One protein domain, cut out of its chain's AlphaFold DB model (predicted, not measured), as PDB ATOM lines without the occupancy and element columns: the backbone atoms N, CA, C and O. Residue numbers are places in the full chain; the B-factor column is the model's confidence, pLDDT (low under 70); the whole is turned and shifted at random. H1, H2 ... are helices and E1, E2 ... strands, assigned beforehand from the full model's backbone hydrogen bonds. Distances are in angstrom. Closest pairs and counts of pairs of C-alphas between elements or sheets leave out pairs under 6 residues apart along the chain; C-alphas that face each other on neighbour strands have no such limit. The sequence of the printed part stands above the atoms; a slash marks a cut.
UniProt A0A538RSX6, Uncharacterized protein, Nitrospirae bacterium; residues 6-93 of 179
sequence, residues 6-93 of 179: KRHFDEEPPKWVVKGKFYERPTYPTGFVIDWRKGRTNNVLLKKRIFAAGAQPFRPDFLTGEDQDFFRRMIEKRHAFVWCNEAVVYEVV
ATOM      1  N   LYS A   6      16.669  47.020  40.134       95.44
ATOM      2  CA  LYS A   6      16.147  48.186  39.424       95.44
ATOM      3  C   LYS A   6      15.079  47.733  38.438       95.44
ATOM      4  O   LYS A   6      15.248  46.748  37.729       95.44
ATOM      5  N   ARG A   7      13.970  48.467  38.393       94.56
ATOM      6  CA  ARG A   7      12.952  48.273  37.358       94.56
ATOM      7  C   ARG A   7      13.543  48.580  35.980       94.56
ATOM      8  O   ARG A   7      14.230  49.590  35.825       94.56
ATOM      9  N   HIS A   8      13.217  47.754  34.999       95.50
ATOM     10  CA  HIS A   8      13.380  48.027  33.580       95.50
ATOM     11  C   HIS A   8      12.009  47.958  32.909       95.50
ATOM     12  O   HIS A   8      11.143  47.191  33.327       95.50
ATOM     13  N   PHE A   9      11.794  48.812  31.921       94.62
ATOM     14  CA  PHE A   9      10.559  48.869  31.163       94.62
ATOM     15  C   PHE A   9      10.935  48.722  29.693       94.62
ATOM     16  O   PHE A   9      11.589  49.616  29.161       94.62
ATOM     17  N   ASP A  10      10.550  47.603  29.078       92.75
ATOM     18  CA  ASP A  10      10.806  47.346  27.651       92.75
ATOM     19  C   ASP A  10       9.959  48.266  26.758       92.75
ATOM     20  O   ASP A  10      10.328  48.583  25.631       92.75
ATOM     21  N   GLU A  11       8.828  48.731  27.291       94.62
ATOM     22  CA  GLU A  11       7.908  49.671  26.654       94.62
ATOM     23  C   GLU A  11       7.827  50.980  27.450       94.62
ATOM     24  O   GLU A  11       8.191  51.037  28.627       94.62
ATOM     25  N   GLU A  12       7.309  52.051  26.843       96.00
ATOM     26  CA  GLU A  12       7.119  53.308  27.566       96.00
ATOM     27  C   GLU A  12       5.924  53.207  28.544       96.00
ATOM     28  O   GLU A  12       4.771  53.078  28.117       96.00
ATOM     29  N   PRO A  13       6.144  53.296  29.872       95.62
ATOM     30  CA  PRO A  13       5.056  53.351  30.844       95.62
ATOM     31  C   PRO A  13       4.243  54.644  30.710       95.62
ATOM     32  O   PRO A  13       4.795  55.718  30.458       95.62
ATOM     33  N   PRO A  14       2.958  54.636  31.099       96.38
ATOM     34  CA  PRO A  14       2.229  55.873  31.335       96.38
ATOM     35  C   PRO A  14       2.960  56.799  32.326       96.38
ATOM     36  O   PRO A  14       3.404  56.363  33.392       96.38
ATOM     37  N   LYS A  15       2.994  58.112  32.052       96.94
ATOM     38  CA  LYS A  15       3.697  59.118  32.885       96.94
ATOM     39  C   LYS A  15       3.350  59.054  34.379       96.94
ATOM     40  O   LYS A  15       4.199  59.310  35.233       96.94
ATOM     41  N   TRP A  16       2.107  58.702  34.720       96.81
ATOM     42  CA  TRP A  16       1.669  58.581  36.115       96.81
ATOM     43  C   TRP A  16       2.331  57.408  36.859       96.81
ATOM     44  O   TRP A  16       2.497  57.497  38.074       96.81
ATOM     45  N   VAL A  17       2.741  56.349  36.153       96.81
ATOM     46  CA  VAL A  17       3.456  55.190  36.714       96.81
ATOM     47  C   VAL A  17       4.876  55.594  37.094       96.81
ATOM     48  O   VAL A  17       5.315  55.323  38.211       96.81
ATOM     49  N   VAL A  18       5.563  56.312  36.197       96.19
ATOM     50  CA  VAL A  18       6.911  56.849  36.442       96.19
ATOM     51  C   VAL A  18       6.880  57.845  37.597       96.19
ATOM     52  O   VAL A  18       7.615  57.689  38.568       96.19
ATOM     53  N   LYS A  19       5.967  58.824  37.549       96.56
ATOM     54  CA  LYS A  19       5.818  59.845  38.600       96.56
ATOM     55  C   LYS A  19       5.425  59.247  39.954       96.56
ATOM     56  O   LYS A  19       5.801  59.781  40.992       96.56
ATOM     57  N   GLY A  20       4.659  58.155  39.946       95.44
ATOM     58  CA  GLY A  20       4.227  57.452  41.152       95.44
ATOM     59  C   GLY A  20       5.282  56.531  41.768       95.44
ATOM     60  O   GLY A  20       5.092  56.090  42.896       95.44
ATOM     61  N   LYS A  21       6.389  56.254  41.059       95.75
ATOM     62  CA  LYS A  21       7.535  55.468  41.554       95.75
ATOM     63  C   LYS A  21       7.166  54.078  42.103       95.75
ATOM     64  O   LYS A  21       7.865  53.534  42.949       95.75
ATOM     65  N   PHE A  22       6.094  53.464  41.597       93.62
ATOM     66  CA  PHE A  22       5.518  52.224  42.149       93.62
ATOM     67  C   PHE A  22       6.448  51.002  42.131       93.62
ATOM     68  O   PHE A  22       6.250  50.069  42.906       93.62
ATOM     69  N   TYR A  23       7.442  50.997  41.243       93.25
ATOM     70  CA  TYR A  23       8.430  49.920  41.117       93.25
ATOM     71  C   TYR A  23       9.838  50.375  41.513       93.25
ATOM     72  O   TYR A  23      10.808  49.667  41.255       93.25
ATOM     73  N   GLU A  24       9.975  51.562  42.111       92.75
ATOM     74  CA  GLU A  24      11.237  51.989  42.707       92.75
ATOM     75  C   GLU A  24      11.317  51.444  44.126       92.75
ATOM     76  O   GLU A  24      10.378  51.555  44.915       92.75
ATOM     77  N   ARG A  25      12.445  50.815  44.442       90.12
ATOM     78  CA  ARG A  25      12.695  50.237  45.758       90.12
ATOM     79  C   ARG A  25      13.784  51.040  46.465       90.12
ATOM     80  O   ARG A  25      14.692  51.534  45.794       90.12
ATOM     81  N   PRO A  26      13.723  51.153  47.801       91.88
ATOM     82  CA  PRO A  26      14.828  51.702  48.572       91.88
ATOM     83  C   PRO A  26      16.123  50.929  48.308       91.88
ATOM     84  O   PRO A  26      16.100  49.712  48.109       91.88
ATOM     85  N   THR A  27      17.240  51.644  48.344       94.38
ATOM     86  CA  THR A  27      18.590  51.074  48.313       94.38
ATOM     87  C   THR A  27      19.302  51.412  49.616       94.38
ATOM     88  O   THR A  27      18.894  52.328  50.332       94.38
ATOM     89  N   TYR A  28      20.329  50.637  49.945       96.12
ATOM     90  CA  TYR A  28      21.074  50.755  51.193       96.12
ATOM     91  C   TYR A  28      22.574  50.762  50.883       96.12
ATOM     92  O   TYR A  28      22.975  50.249  49.835       96.12
ATOM     93  N   PRO A  29      23.420  51.334  51.753       97.38
ATOM     94  CA  PRO A  29      24.862  51.242  51.575       97.38
ATOM     95  C   PRO A  29      25.338  49.786  51.680       97.38
ATOM     96  O   PRO A  29      24.745  48.960  52.381       97.38
ATOM     97  N   THR A  30      26.423  49.471  50.980       98.12
ATOM     98  CA  THR A  30      27.086  48.165  51.071       98.12
ATOM     99  C   THR A  30      27.534  47.889  52.501       98.12
ATOM    100  O   THR A  30      28.017  48.780  53.195       98.12
ATOM    101  N   GLY A  31      27.333  46.656  52.961       97.38
ATOM    102  CA  GLY A  31      27.583  46.269  54.349       97.38
ATOM    103  C   GLY A  31      26.374  46.440  55.274       97.38
ATOM    104  O   GLY A  31      26.397  45.924  56.389       97.38
ATOM    105  N   PHE A  32      25.289  47.086  54.825       97.56
ATOM    106  CA  PHE A  32      24.075  47.217  55.630       97.56
ATOM    107  C   PHE A  32      23.464  45.842  55.945       97.56
ATOM    108  O   PHE A  32      23.132  45.071  55.039       97.56
ATOM    109  N   VAL A  33      23.297  45.532  57.232       97.50
ATOM    110  CA  VAL A  33      22.640  44.299  57.684       97.50
ATOM    111  C   VAL A  33      21.132  44.503  57.620       97.50
ATOM    112  O   VAL A  33      20.575  45.336  58.336       97.50
ATOM    113  N   ILE A  34      20.459  43.754  56.749       95.31
ATOM    114  CA  ILE A  34      19.017  43.901  56.561       95.31
ATOM    115  C   ILE A  34      18.228  43.125  57.620       95.31
ATOM    116  O   ILE A  34      18.601  42.021  58.015       95.31
ATOM    117  N   ASP A  35      17.080  43.671  58.021       94.75
ATOM    118  CA  ASP A  35      16.051  42.902  58.719       94.75
ATOM    119  C   ASP A  35      15.193  42.087  57.733       94.75
ATOM    120  O   ASP A  35      15.177  42.329  56.521       94.75
ATOM    121  N   TRP A  36      14.436  41.130  58.268       92.88
ATOM    122  CA  TRP A  36      13.630  40.202  57.477       92.88
ATOM    123  C   TRP A  36      12.570  40.881  56.597       92.88
ATOM    124  O   TRP A  36      12.237  40.354  55.536       92.88
ATOM    125  N   ARG A  37      12.066  42.070  56.965       90.38
ATOM    126  CA  ARG A  37      11.035  42.784  56.187       90.38
ATOM    127  C   ARG A  37      11.590  43.277  54.854       90.38
ATOM    128  O   ARG A  37      10.830  43.446  53.900       90.38
ATOM    129  N   LYS A  38      12.905  43.482  54.772       91.88
ATOM    130  CA  LYS A  38      13.622  43.871  53.549       91.88
ATOM    131  C   LYS A  38      14.038  42.665  52.697       91.88
ATOM    132  O   LYS A  38      14.479  42.850  51.567       91.88
ATOM    133  N   GLY A  39      13.888  41.446  53.218       91.44
ATOM    134  CA  GLY A  39      14.270  40.208  52.551       91.44
ATOM    135  C   GLY A  39      13.453  39.923  51.289       91.44
ATOM    136  O   GLY A  39      12.218  39.926  51.321       91.44
ATOM    137  N   ARG A  40      14.146  39.691  50.170       90.88
ATOM    138  CA  ARG A  40      13.592  39.317  48.857       90.88
ATOM    139  C   ARG A  40      14.531  38.324  48.175       90.88
ATOM    140  O   ARG A  40      15.746  38.441  48.325       90.88
ATOM    141  N   THR A  41      13.989  37.363  47.437       92.44
ATOM    142  CA  THR A  41      14.783  36.317  46.759       92.44
ATOM    143  C   THR A  41      15.190  36.687  45.334       92.44
ATOM    144  O   THR A  41      16.038  36.028  44.744       92.44
ATOM    145  N   ASN A  42      14.656  37.783  44.794       91.12
ATOM    146  CA  ASN A  42      14.881  38.203  43.410       91.12
ATOM    147  C   ASN A  42      16.319  38.659  43.083       91.12
ATOM    148  O   ASN A  42      16.669  38.746  41.912       91.12
ATOM    149  N   ASN A  43      17.142  38.965  44.088       96.06
ATOM    150  CA  ASN A  43      18.576  39.213  43.931       96.06
ATOM    151  C   ASN A  43      19.310  38.855  45.224       96.06
ATOM    152  O   ASN A  43      19.630  39.716  46.051       96.06
ATOM    153  N   VAL A  44      19.512  37.554  45.429       95.56
ATOM    154  CA  VAL A  44      20.174  37.028  46.618       95.56
ATOM    155  C   VAL A  44      21.197  35.963  46.248       95.56
ATOM    156  O   VAL A  44      20.924  35.047  45.479       95.56
ATOM    157  N   LEU A  45      22.371  36.053  46.867       95.69
ATOM    158  CA  LEU A  45      23.368  34.990  46.872       95.69
ATOM    159  C   LEU A  45      23.422  34.347  48.259       95.69
ATOM    160  O   LEU A  45      23.672  35.018  49.271       95.69
ATOM    161  N   LEU A  46      23.199  33.036  48.302       94.75
ATOM    162  CA  LEU A  46      23.054  32.248  49.522       94.75
ATOM    163  C   LEU A  46      24.119  31.150  49.587       94.75
ATOM    164  O   LEU A  46      24.424  30.502  48.591       94.75
ATOM    165  N   LYS A  47      24.683  30.907  50.777       92.94
ATOM    166  CA  LYS A  47      25.590  29.767  50.987       92.94
ATOM    167  C   LYS A  47      24.760  28.491  51.105       92.94
ATOM    168  O   LYS A  47      23.872  28.452  51.946       92.94
ATOM    169  N   LYS A  48      25.112  27.423  50.381       90.88
ATOM    170  CA  LYS A  48      24.392  26.130  50.422       90.88
ATOM    171  C   LYS A  48      24.109  25.623  51.845       90.88
ATOM    172  O   LYS A  48      23.021  25.135  52.114       90.88
ATOM    173  N   ARG A  49      25.053  25.817  52.775       89.25
ATOM    174  CA  ARG A  49      24.952  25.390  54.185       89.25
ATOM    175  C   ARG A  49      23.772  25.969  54.978       89.25
ATOM    176  O   ARG A  49      23.509  25.484  56.068       89.25
ATOM    177  N   ILE A  50      23.107  27.022  54.495       89.62
ATOM    178  CA  ILE A  50      21.912  27.555  55.175       89.62
ATOM    179  C   ILE A  50      20.692  26.641  54.990       89.62
ATOM    180  O   ILE A  50      19.711  26.754  55.722       89.62
ATOM    181  N   PHE A  51      20.740  25.753  53.996       90.00
ATOM    182  CA  PHE A  51      19.696  24.781  53.724       90.00
ATOM    183  C   PHE A  51      20.074  23.461  54.396       90.00
ATOM    184  O   PHE A  51      21.068  22.832  54.033       90.00
ATOM    185  N   ALA A  52      19.289  23.051  55.392       85.00
ATOM    186  CA  ALA A  52      19.410  21.716  55.965       85.00
ATOM    187  C   ALA A  52      18.905  20.667  54.959       85.00
ATOM    188  O   ALA A  52      17.981  20.939  54.188       85.00
ATOM    189  N   ALA A  53      19.501  19.473  54.970       82.38
ATOM    190  CA  ALA A  53      19.056  18.372  54.121       82.38
ATOM    191  C   ALA A  53      17.576  18.051  54.401       82.38
ATOM    192  O   ALA A  53      17.174  17.941  55.557       82.38
ATOM    193  N   GLY A  54      16.762  17.958  53.347       79.25
ATOM    194  CA  GLY A  54      15.322  17.690  53.451       79.25
ATOM    195  C   GLY A  54      14.460  18.859  53.947       79.25
ATOM    196  O   GLY A  54      13.245  18.710  54.042       79.25
ATOM    197  N   ALA A  55      15.032  20.030  54.251       82.88
ATOM    198  CA  ALA A  55      14.234  21.185  54.653       82.88
ATOM    199  C   ALA A  55      13.504  21.800  53.452       82.88
ATOM    200  O   ALA A  55      14.122  22.056  52.421       82.88
ATOM    201  N   GLN A  56      12.222  22.130  53.623       86.12
ATOM    202  CA  GLN A  56      11.490  23.022  52.721       86.12
ATOM    203  C   GLN A  56      11.816  24.482  53.073       86.12
ATOM    204  O   GLN A  56      11.398  24.966  54.133       86.12
ATOM    205  N   PRO A  57      12.586  25.212  52.243       86.69
ATOM    206  CA  PRO A  57      12.979  26.576  52.572       86.69
ATOM    207  C   PRO A  57      11.803  27.542  52.467       86.69
ATOM    208  O   PRO A  57      11.742  28.480  53.257       86.69
ATOM    209  N   PHE A  58      10.864  27.277  51.562       89.81
ATOM    210  CA  PHE A  58       9.645  28.047  51.342       89.81
ATOM    211  C   PHE A  58       8.429  27.194  51.690       89.81
ATOM    212  O   PHE A  58       8.411  25.992  51.419       89.81
ATOM    213  N   ARG A  59       7.444  27.806  52.352       83.88
ATOM    214  CA  ARG A  59       6.227  27.124  52.801       83.88
ATOM    215  C   ARG A  59       5.138  27.287  51.736       83.88
ATOM    216  O   ARG A  59       4.862  28.428  51.371       83.88
ATOM    217  N   PRO A  60       4.478  26.200  51.302       80.69
ATOM    218  CA  PRO A  60       3.465  26.254  50.244       80.69
ATOM    219  C   PRO A  60       2.211  27.054  50.634       80.69
ATOM    220  O   PRO A  60       1.462  27.484  49.764       80.69
ATOM    221  N   ASP A  61       2.001  27.300  51.931       76.44
ATOM    222  CA  ASP A  61       0.860  28.067  52.444       76.44
ATOM    223  C   ASP A  61       0.910  29.561  52.065       76.44
ATOM    224  O   ASP A  61      -0.096  30.269  52.161       76.44
ATOM    225  N   PHE A  62       2.073  30.068  51.633       72.44
ATOM    226  CA  PHE A  62       2.235  31.463  51.232       72.44
ATOM    227  C   PHE A  62       1.907  31.655  49.747       72.44
ATOM    228  O   PHE A  62       2.677  31.286  48.871       72.44
ATOM    229  N   LEU A  63       0.799  32.344  49.459       70.31
ATOM    230  CA  LEU A  63       0.473  32.809  48.099       70.31
ATOM    231  C   LEU A  63       1.299  34.040  47.670       70.31
ATOM    232  O   LEU A  63       1.395  34.362  46.489       70.31
ATOM    233  N   THR A  64       1.845  34.780  48.636       71.50
ATOM    234  CA  THR A  64       2.806  35.880  48.463       71.50
ATOM    235  C   THR A  64       3.516  36.108  49.799       71.50
ATOM    236  O   THR A  64       2.978  35.775  50.850       71.50
ATOM    237  N   GLY A  65       4.714  36.696  49.780       77.88
ATOM    238  CA  GLY A  65       5.456  37.036  51.003       77.88
ATOM    239  C   GLY A  65       6.313  35.904  51.582       77.88
ATOM    240  O   GLY A  65       6.957  36.111  52.611       77.88
ATOM    241  N   GLU A  66       6.391  34.754  50.904       86.88
ATOM    242  CA  GLU A  66       7.229  33.608  51.298       86.88
ATOM    243  C   GLU A  66       8.701  33.988  51.529       86.88
ATOM    244  O   GLU A  66       9.343  33.481  52.450       86.88
ATOM    245  N   ASP A  67       9.214  34.948  50.752       91.44
ATOM    246  CA  ASP A  67      10.554  35.501  50.909       91.44
ATOM    247  C   ASP A  67      10.776  36.009  52.336       91.44
ATOM    248  O   ASP A  67      11.727  35.616  53.007       91.44
ATOM    249  N   GLN A  68       9.892  36.885  52.822       90.44
ATOM    250  CA  GLN A  68      10.038  37.509  54.137       90.44
ATOM    251  C   GLN A  68       9.980  36.473  55.253       90.44
ATOM    252  O   GLN A  68      10.747  36.573  56.210       90.44
ATOM    253  N   ASP A  69       9.115  35.467  55.113       89.69
ATOM    254  CA  ASP A  69       9.048  34.333  56.030       89.69
ATOM    255  C   ASP A  69      10.367  33.545  56.060       89.69
ATOM    256  O   ASP A  69      10.887  33.256  57.141       89.69
ATOM    257  N   PHE A  70      10.953  33.269  54.890       92.56
ATOM    258  CA  PHE A  70      12.269  32.643  54.781       92.56
ATOM    259  C   PHE A  70      13.348  33.463  55.497       92.56
ATOM    260  O   PHE A  70      14.043  32.930  56.366       92.56
ATOM    261  N   PHE A  71      13.471  34.762  55.202       94.44
ATOM    262  CA  PHE A  71      14.477  35.613  55.848       94.44
ATOM    263  C   PHE A  71      14.255  35.719  57.359       94.44
ATOM    264  O   PHE A  71      15.228  35.665  58.112       94.44
ATOM    265  N   ARG A  72      12.998  35.803  57.817       93.06
ATOM    266  CA  ARG A  72      12.651  35.828  59.245       93.06
ATOM    267  C   ARG A  72      13.161  34.572  59.947       93.06
ATOM    268  O   ARG A  72      13.952  34.688  60.879       93.06
ATOM    269  N   ARG A  73      12.809  33.388  59.436       91.94
ATOM    270  CA  ARG A  73      13.250  32.100  60.000       91.94
ATOM    271  C   ARG A  73      14.763  31.926  59.977       91.94
ATOM    272  O   ARG A  73      15.333  31.349  60.898       91.94
ATOM    273  N   MET A  74      15.438  32.399  58.931       94.00
ATOM    274  CA  MET A  74      16.896  32.303  58.860       94.00
ATOM    275  C   MET A  74      17.586  33.259  59.841       94.00
ATOM    276  O   MET A  74      18.580  32.877  60.454       94.00
ATOM    277  N   ILE A  75      17.039  34.459  60.055       94.31
ATOM    278  CA  ILE A  75      17.528  35.398  61.076       94.31
ATOM    279  C   ILE A  75      17.287  34.852  62.490       94.31
ATOM    280  O   ILE A  75      18.182  34.932  63.330       94.31
ATOM    281  N   GLU A  76      16.136  34.223  62.747       93.25
ATOM    282  CA  GLU A  76      15.857  33.508  64.006       93.25
ATOM    283  C   GLU A  76      16.892  32.396  64.267       93.25
ATOM    284  O   GLU A  76      17.334  32.205  65.399       93.25
ATOM    285  N   LYS A  77      17.383  31.739  63.206       93.19
ATOM    286  CA  LYS A  77      18.508  30.783  63.239       93.19
ATOM    287  C   LYS A  77      19.897  31.439  63.286       93.19
ATOM    288  O   LYS A  77      20.899  30.774  63.031       93.19
ATOM    289  N   ARG A  78      19.981  32.731  63.618       94.00
ATOM    290  CA  ARG A  78      21.224  33.517  63.732       94.00
ATOM    291  C   ARG A  78      21.992  33.700  62.418       94.00
ATOM    292  O   ARG A  78      23.174  34.040  62.440       94.00
ATOM    293  N   HIS A  79      21.353  33.519  61.262       94.94
ATOM    294  CA  HIS A  79      21.958  33.916  59.993       94.94
ATOM    295  C   HIS A  79      21.825  35.425  59.774       94.94
ATOM    296  O   HIS A  79      20.781  36.016  60.033       94.94
ATOM    297  N   ALA A  80      22.882  36.042  59.247       95.31
ATOM    298  CA  ALA A  80      22.888  37.449  58.876       95.31
ATOM    299  C   ALA A  80      22.822  37.612  57.356       95.31
ATOM    300  O   ALA A  80      23.452  36.866  56.597       95.31
ATOM    301  N   PHE A  81      22.092  38.633  56.919       96.62
ATOM    302  CA  PHE A  81      21.960  39.001  55.519       96.62
ATOM    303  C   PHE A  81      22.483  40.418  55.317       96.62
ATOM    304  O   PHE A  81      22.027  41.359  55.960       96.62
ATOM    305  N   VAL A  82      23.460  40.548  54.425       97.19
ATOM    306  CA  VAL A  82      24.172  41.803  54.160       97.19
ATOM    307  C   VAL A  82      23.818  42.307  52.768       97.19
ATOM    308  O   VAL A  82      23.764  41.512  51.822       97.19
ATOM    309  N   TRP A  83      23.580  43.611  52.661       98.00
ATOM    310  CA  TRP A  83      23.347  44.323  51.413       98.00
ATOM    311  C   TRP A  83      24.661  44.617  50.676       98.00
ATOM    312  O   TRP A  83      25.640  45.041  51.288       98.00
ATOM    313  N   CYS A  84      24.667  44.422  49.362       97.81
ATOM    314  CA  CYS A  84      25.731  44.801  48.436       97.81
ATOM    315  C   CYS A  84      25.120  45.717  47.379       97.81
ATOM    316  O   CYS A  84      24.328  45.273  46.547       97.81
ATOM    317  N   ASN A  85      25.427  47.009  47.448       97.69
ATOM    318  CA  ASN A  85      24.784  48.004  46.598       97.69
ATOM    319  C   ASN A  85      25.301  47.972  45.150       97.69
ATOM    320  O   ASN A  85      24.623  48.437  44.238       97.69
ATOM    321  N   GLU A  86      26.483  47.398  44.943       97.44
ATOM    322  CA  GLU A  86      27.131  47.222  43.645       97.44
ATOM    323  C   GLU A  86      26.520  46.058  42.851       97.44
ATOM    324  O   GLU A  86      26.562  46.063  41.624       97.44
ATOM    325  N   ALA A  87      25.902  45.082  43.529       96.38
ATOM    326  CA  ALA A  87      25.278  43.910  42.915       96.38
ATOM    327  C   ALA A  87      23.904  44.242  42.303       96.38
ATOM    328  O   ALA A  87      22.877  43.710  42.722       96.38
ATOM    329  N   VAL A  88      23.864  45.166  41.342       96.69
ATOM    330  CA  VAL A  88      22.634  45.613  40.677       96.69
ATOM    331  C   VAL A  88      22.159  44.576  39.665       96.69
ATOM    332  O   VAL A  88      22.905  44.188  38.772       96.69
ATOM    333  N   VAL A  89      20.881  44.209  39.746       96.50
ATOM    334  CA  VAL A  89      20.179  43.494  38.667       96.50
ATOM    335  C   VAL A  89      18.981  44.302  38.175       96.50
ATOM    336  O   VAL A  89      18.480  45.186  38.880       96.50
ATOM    337  N   TYR A  90      18.513  43.988  36.970       95.56
ATOM    338  CA  TYR A  90      17.370  44.639  36.341       95.56
ATOM    339  C   TYR A  90      16.205  43.653  36.207       95.56
ATOM    340  O   TYR A  90      16.389  42.533  35.744       95.56
ATOM    341  N   GLU A  91      15.011  44.066  36.633       94.38
ATOM    342  CA  GLU A  91      13.770  43.297  36.485       94.38
ATOM    343  C   GLU A  91      12.882  43.992  35.456       94.38
ATOM    344  O   GLU A  91      12.476  45.140  35.667       94.38
ATOM    345  N   VAL A  92      12.559  43.290  34.368       95.38
ATOM    346  CA  VAL A  92      11.560  43.742  33.397       95.38
ATOM    347  C   VAL A  92      10.195  43.801  34.079       95.38
ATOM    348  O   VAL A  92       9.723  42.829  34.672       95.38
ATOM    349  N   VAL A  93       9.539  44.954  33.995       95.38
ATOM    350  CA  VAL A  93       8.166  45.136  34.455       95.38
ATOM    351  C   VAL A  93       7.266  45.237  33.219       95.38
ATOM    352  O   VAL A  93       7.206  46.304  32.612       95.38
TER     353      VAL A  93
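Overview. This is residues 6 to 93 of the 179 residues of an uncharacterized protein of Nitrospirae bacterium (UniProt A0A538RSX6). Little regular structure: at one end long loops gather round helix H2, at the other E1 and E2 make a short parallel pair of strands, and beyond that pair residues 14 to 20, of which 15 to 20 belong to helix H1, stick out and stand free. The 88 printed residues run E1, H1, H2, E2, with 24 in named elements, mixed class. The whole is loose, radius of gyration of the C-alphas 15.5 A, spanning 47 by 32 by 19 A.

Arrangement. Look first at E1, residues 6 to 8, parallel to E2, residues 89 to 92, at 36 degrees; N 6 and O 89 are 2.9 A apart, within hydrogen-bond range. With H1, residues 15 to 20, and H2, residues 66 to 76, between them, they form a strand-helix-strand unit, two parallel strands joined through helices, its crossover left-handed. H1 and H2 are apart; in both, every O i to N i+4 pair is within hydrogen-bond range.

Along the chain. Find C-alpha 6 at (16.147, 48.186, 39.424); E1 runs 6.5 A. H1 runs 8.4 A, H2 15.4 A, and E2 10.1 A to C-alpha 92 at (11.560, 43.742, 33.397).

Size, cuts and confidence. The farthest C-alphas, Lys 15 and Ala 53, are 48.4 A apart. The links H1 to H2 and H2 to E2 are long. The printed part has no cut, and no printed residue is under 70.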